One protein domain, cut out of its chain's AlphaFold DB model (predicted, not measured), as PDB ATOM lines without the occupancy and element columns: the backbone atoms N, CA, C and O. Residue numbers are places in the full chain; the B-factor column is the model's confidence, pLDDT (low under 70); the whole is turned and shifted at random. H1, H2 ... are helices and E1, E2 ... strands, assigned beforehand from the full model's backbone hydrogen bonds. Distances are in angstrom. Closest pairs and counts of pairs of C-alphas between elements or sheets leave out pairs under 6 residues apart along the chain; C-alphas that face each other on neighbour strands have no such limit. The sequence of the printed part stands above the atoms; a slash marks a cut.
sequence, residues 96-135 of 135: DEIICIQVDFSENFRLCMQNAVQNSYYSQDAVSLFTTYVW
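AT A GLANCE: This is residues 96 to 135 of the 135 residues of the protein "Hypothetical protein" of Rotaria sp. Silwood1 (UniProt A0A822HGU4). What is the shape? It is a long, narrow ribbon of two antiparallel strands, E1 and E2, side by side, with a loop head at one end, residues 111 to 125, that holds the short helix H1. What makes it up? The 40 printed residues, mostly strand in class, run E1, H1, E2; the whole is extended, a rod of 48 by 17 by 10 A, with radius of gyration of the C-alphas 15.5 A.

IN THESE COORDINATES: Where is E1? E1, residues 101 to 110, begins at C-alpha 101 (72.333, 172.741, 131.392), spans 24.0 A and bends by 71 degrees at residue 107. What follows? H1 is residues 116 to 119, 5.0 A long; E2, residues 126 to 134, 25.4 A long, ends at C-alpha 134 (76.263, 173.165, 128.873).

HOW THE PARTS SIT: How do the strands pair? E1 and E2 are antiparallel neighbours at 163 degrees; N 102 and O 133, 3.0 A apart, are within hydrogen-bond range. And H1? It is too short for any O i to N i+4 pair.

THE WHOLE: How far does it reach? The farthest C-alphas, of Glu 97 and Ser 120, are 48.1 A apart. Is it sure? The printed part has no cut; residue 107 and residues 111 to 125 are under pLDDT 70.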
ATOM      1  N   ASP A  96      74.978 184.422 126.060       90.81
ATOM      2  CA  ASP A  96      75.934 184.821 127.102       90.81
ATOM      3  C   ASP A  96      75.290 185.137 128.475       90.81
ATOM      4  O   ASP A  96      75.970 185.085 129.499       90.81
ATOM      5  N   GLU A  97      73.985 185.434 128.523       92.75
ATOM      6  CA  GLU A  97      73.222 185.712 129.751       92.75
ATOM      7  C   GLU A  97      72.380 184.515 130.238       92.75
ATOM      8  O   GLU A  97      71.998 184.463 131.410       92.75
ATOM      9  N   ILE A  98      72.069 183.553 129.360       89.00
ATOM     10  CA  ILE A  98      71.192 182.408 129.650       89.00
ATOM     11  C   ILE A  98      71.849 181.126 129.148       89.00
ATOM     12  O   ILE A  98      71.950 180.914 127.946       89.00
ATOM     13  N   ILE A  99      72.191 180.219 130.062       89.56
ATOM     14  CA  ILE A  99      72.751 178.907 129.717       89.56
ATOM     15  C   ILE A  99      71.719 177.795 129.903       89.56
ATOM     16  O   ILE A  99      70.944 177.794 130.865       89.56
ATOM     17  N   CYS A 100      71.730 176.809 129.009       89.62
ATOM     18  CA  CYS A 100      70.972 175.575 129.184       89.62
ATOM     19  C   CYS A 100      71.911 174.480 129.693       89.62
ATOM     20  O   CYS A 100      72.943 174.208 129.084       89.62
ATOM     21  N   ILE A 101      71.555 173.840 130.810       88.31
ATOM     22  CA  ILE A 101      72.333 172.741 131.392       88.31
ATOM     23  C   ILE A 101      71.486 171.475 131.374       88.31
ATOM     24  O   ILE A 101      70.379 171.448 131.915       88.31
ATOM     25  N   GLN A 102      72.031 170.403 130.806       85.81
ATOM     26  CA  GLN A 102      71.522 169.055 131.024       85.81
ATOM     27  C   GLN A 102      72.334 168.435 132.152       85.81
ATOM     28  O   GLN A 102      73.559 168.352 132.067       85.81
ATOM     29  N   VAL A 103      71.635 167.968 133.180       83.75
ATOM     30  CA  VAL A 103      72.221 167.185 134.266       83.75
ATOM     31  C   VAL A 103      71.769 165.741 134.099       83.75
ATOM     32  O   VAL A 103      70.569 165.476 134.034       83.75
ATOM     33  N   ASP A 104      72.724 164.823 134.019       80.12
ATOM     34  CA  ASP A 104      72.483 163.387 134.113       80.12
ATOM     35  C   ASP A 104      73.032 162.862 135.443       80.12
ATOM     36  O   ASP A 104      74.105 163.274 135.896       80.12
ATOM     37  N   PHE A 105      72.276 161.973 136.082       79.62
ATOM     38  CA  PHE A 105      72.581 161.451 137.408       79.62
ATOM     39  C   PHE A 105      72.749 159.937 137.364       79.62
ATOM     40  O   PHE A 105      71.836 159.197 136.994       79.62
ATOM     41  N   SER A 106      73.908 159.471 137.819       76.88
ATOM     42  CA  SER A 106      74.176 158.052 138.024       76.88
ATOM     43  C   SER A 106      74.541 157.813 139.479       76.88
ATOM     44  O   SER A 106      75.669 158.062 139.886       76.88
ATOM     45  N   GLU A 107      73.585 157.324 140.270       69.38
ATOM     46  CA  GLU A 107      73.783 157.040 141.699       69.38
ATOM     47  C   GLU A 107      74.836 155.951 141.948       69.38
ATOM     48  O   GLU A 107      75.581 156.015 142.922       69.38
ATOM     49  N   ASN A 108      74.891 154.961 141.052       70.94
ATOM     50  CA  ASN A 108      75.636 153.714 141.214       70.94
ATOM     51  C   ASN A 108      76.674 153.509 140.101       70.94
ATOM     52  O   ASN A 108      76.836 152.393 139.593       70.94
ATOM     53  N   PHE A 109      77.356 154.574 139.676       76.69
ATOM     54  CA  PHE A 109      78.416 154.433 138.687       76.69
ATOM     55  C   PHE A 109      79.570 153.628 139.291       76.69
ATOM     56  O   PHE A 109      80.106 153.965 140.348       76.69
ATOM     57  N   ARG A 110      79.959 152.539 138.622       70.50
ATOM     58  CA  ARG A 110      81.118 151.742 139.027       70.50
ATOM     59  C   ARG A 110      82.341 152.213 138.266       70.50
ATOM     60  O   ARG A 110      82.388 152.127 137.040       70.50
ATOM     61  N   LEU A 111      83.352 152.645 139.013       67.69
ATOM     62  CA  LEU A 111      84.686 152.910 138.490       67.69
ATOM     63  C   LEU A 111      85.336 151.572 138.103       67.69
ATOM     64  O   LEU A 111      86.089 150.977 138.871       67.69
ATOM     65  N   CYS A 112      85.016 151.054 136.918       63.69
ATOM     66  CA  CYS A 112      85.719 149.900 136.367       63.69
ATOM     67  C   CYS A 112      87.123 150.333 135.929       63.69
ATOM     68  O   CYS A 112      87.320 150.806 134.810       63.69
ATOM     69  N   MET A 113      88.112 150.168 136.810       59.59
ATOM     70  CA  MET A 113      89.518 150.314 136.438       59.59
ATOM     71  C   MET A 113      89.956 149.112 135.593       59.59
ATOM     72  O   MET A 113      89.903 147.970 136.040       59.59
ATOM     73  N   GLN A 114      90.413 149.365 134.365       56.25
ATOM     74  CA  GLN A 114      90.786 148.320 133.402       56.25
ATOM     75  C   GLN A 114      92.128 147.622 133.712       56.25
ATOM     76  O   GLN A 114      92.508 146.692 133.004       56.25
ATOM     77  N   ASN A 115      92.857 148.032 134.758       66.00
ATOM     78  CA  ASN A 115      94.157 147.455 135.108       66.00
ATOM     79  C   ASN A 115      94.042 146.448 136.266       66.00
ATOM     80  O   ASN A 115      93.717 146.816 137.396       66.00
ATOM     81  N   ALA A 116      94.353 145.178 135.989       58.78
ATOM     82  CA  ALA A 116      94.190 144.053 136.912       58.78
ATOM     83  C   ALA A 116      94.945 144.217 138.246       58.78
ATOM     84  O   ALA A 116      94.450 143.775 139.280       58.78
ATOM     85  N   VAL A 117      96.108 144.878 138.233       65.44
ATOM     86  CA  VAL A 117      96.940 145.092 139.433       65.44
ATOM     87  C   VAL A 117      96.356 146.167 140.353       65.44
ATOM     88  O   VAL A 117      96.462 146.065 141.568       65.44
ATOM     89  N   GLN A 118      95.710 147.193 139.795       56.09
ATOM     90  CA  GLN A 118      95.046 148.234 140.588       56.09
ATOM     91  C   GLN A 118      93.659 147.775 141.052       56.09
ATOM     92  O   GLN A 118      93.233 148.095 142.157       56.09
ATOM     93  N   ASN A 119      92.978 146.960 140.246       60.97
ATOM     94  CA  ASN A 119      91.659 146.423 140.563       60.97
ATOM     95  C   ASN A 119      91.652 145.461 141.768       60.97
ATOM     96  O   ASN A 119      90.627 145.311 142.422       60.97
ATOM     97  N   SER A 120      92.775 144.801 142.072       60.16
ATOM     98  CA  SER A 120      92.903 143.949 143.264       60.16
ATOM     99  C   SER A 120      93.215 144.728 144.545       60.16
ATOM    100  O   SER A 120      93.063 144.175 145.632       60.16
ATOM    101  N   TYR A 121      93.651 145.989 144.428       58.41
ATOM    102  CA  TYR A 121      94.118 146.806 145.553       58.41
ATOM    103  C   TYR A 121      93.119 147.896 145.973       58.41
ATOM    104  O   TYR A 121      93.097 148.281 147.139       58.41
ATOM    105  N   TYR A 122      92.284 148.384 145.052       59.25
ATOM    106  CA  TYR A 122      91.274 149.412 145.323       59.25
ATOM    107  C   TYR A 122      89.861 148.819 145.314       59.25
ATOM    108  O   TYR A 122      89.505 148.047 144.423       59.25
ATOM    109  N   SER A 123      89.039 149.200 146.297       60.84
ATOM    110  CA  SER A 123      87.611 148.884 146.313       60.84
ATOM    111  C   SER A 123      86.917 149.515 145.103       60.84
ATOM    112  O   SER A 123      87.122 150.683 144.776       60.84
ATOM    113  N   GLN A 124      86.072 148.739 144.419       64.19
ATOM    114  CA  GLN A 124      85.184 149.243 143.367       64.19
ATOM    115  C   GLN A 124      83.963 149.922 143.995       64.19
ATOM    116  O   GLN A 124      82.824 149.465 143.819       64.19
ATOM    117  N   ASP A 125      84.210 150.966 144.780       68.12
ATOM    118  CA  ASP A 125      83.145 151.697 145.447       68.12
ATOM    119  C   ASP A 125      82.240 152.339 144.395       68.12
ATOM    120  O   ASP A 125      82.689 152.893 143.385       68.12
ATOM    121  N   ALA A 126      80.933 152.185 144.601       71.62
ATOM    122  CA  ALA A 126      79.953 152.876 143.787       71.62
ATOM    123  C   ALA A 126      80.054 154.367 144.109       71.62
ATOM    124  O   ALA A 126      80.012 154.757 145.277       71.62
ATOM    125  N   VAL A 127      80.200 155.186 143.072       79.31
ATOM    126  CA  VAL A 127      80.210 156.642 143.201       79.31
ATOM    127  C   VAL A 127      78.979 157.219 142.528       79.31
ATOM    128  O   VAL A 127      78.502 156.700 141.515       79.31
ATOM    129  N   SER A 128      78.485 158.320 143.082       81.44
ATOM    130  CA  SER A 128      77.443 159.106 142.442       81.44
ATOM    131  C   SER A 128      78.074 160.113 141.483       81.44
ATOM    132  O   SER A 128      78.904 160.924 141.892       81.44
ATOM    133  N   LEU A 129      77.690 160.059 140.208       80.69
ATOM    134  CA  LEU A 129      78.113 161.021 139.194       80.69
ATOM    135  C   LEU A 129      76.980 161.988 138.862       80.69
ATOM    136  O   LEU A 129      75.853 161.572 138.594       80.69
ATOM    137  N   PHE A 130      77.332 163.270 138.820       82.50
ATOM    138  CA  PHE A 130      76.516 164.342 138.262       82.50
ATOM    139  C   PHE A 130      77.213 164.844 137.005       82.50
ATOM    140  O   PHE A 130      78.097 165.698 137.069       82.50
ATOM    141  N   THR A 131      76.866 164.263 135.861       82.31
ATOM    142  CA  THR A 131      77.442 164.685 134.586       82.31
ATOM    143  C   THR A 131      76.639 165.867 134.071       82.31
ATOM    144  O   THR A 131      75.419 165.782 133.945       82.31
ATOM    145  N   THR A 132      77.319 166.967 133.762       85.12
ATOM    146  CA  THR A 132      76.680 168.174 133.239       85.12
ATOM    147  C   THR A 132      77.219 168.514 131.861       85.12
ATOM    148  O   THR A 132      78.434 168.545 131.668       85.12
ATOM    149  N   TYR A 133      76.325 168.821 130.929       83.25
ATOM    150  CA  TYR A 133      76.672 169.427 129.646       83.25
ATOM    151  C   TYR A 133      75.985 170.787 129.534       83.25
ATOM    152  O   TYR A 133      74.828 170.926 129.935       83.25
ATOM    153  N   VAL A 134      76.714 171.775 129.012       85.50
ATOM    154  CA  VAL A 134      76.263 173.165 128.873       85.50
ATOM    155  C   VAL A 134      76.230 173.518 127.391       85.50
ATOM    156  O   VAL A 134      77.206 173.251 126.685       85.50
ATOM    157  N   TRP A 135      75.107 174.081 126.942       82.38
ATOM    158  CA  TRP A 135      74.961 174.706 125.625       82.38
ATOM    159  C   TRP A 135      75.138 176.213 125.736       82.38
ATOM    160  O   TRP A 135      74.620 176.782 126.727       82.38
TER     161      TRP A 135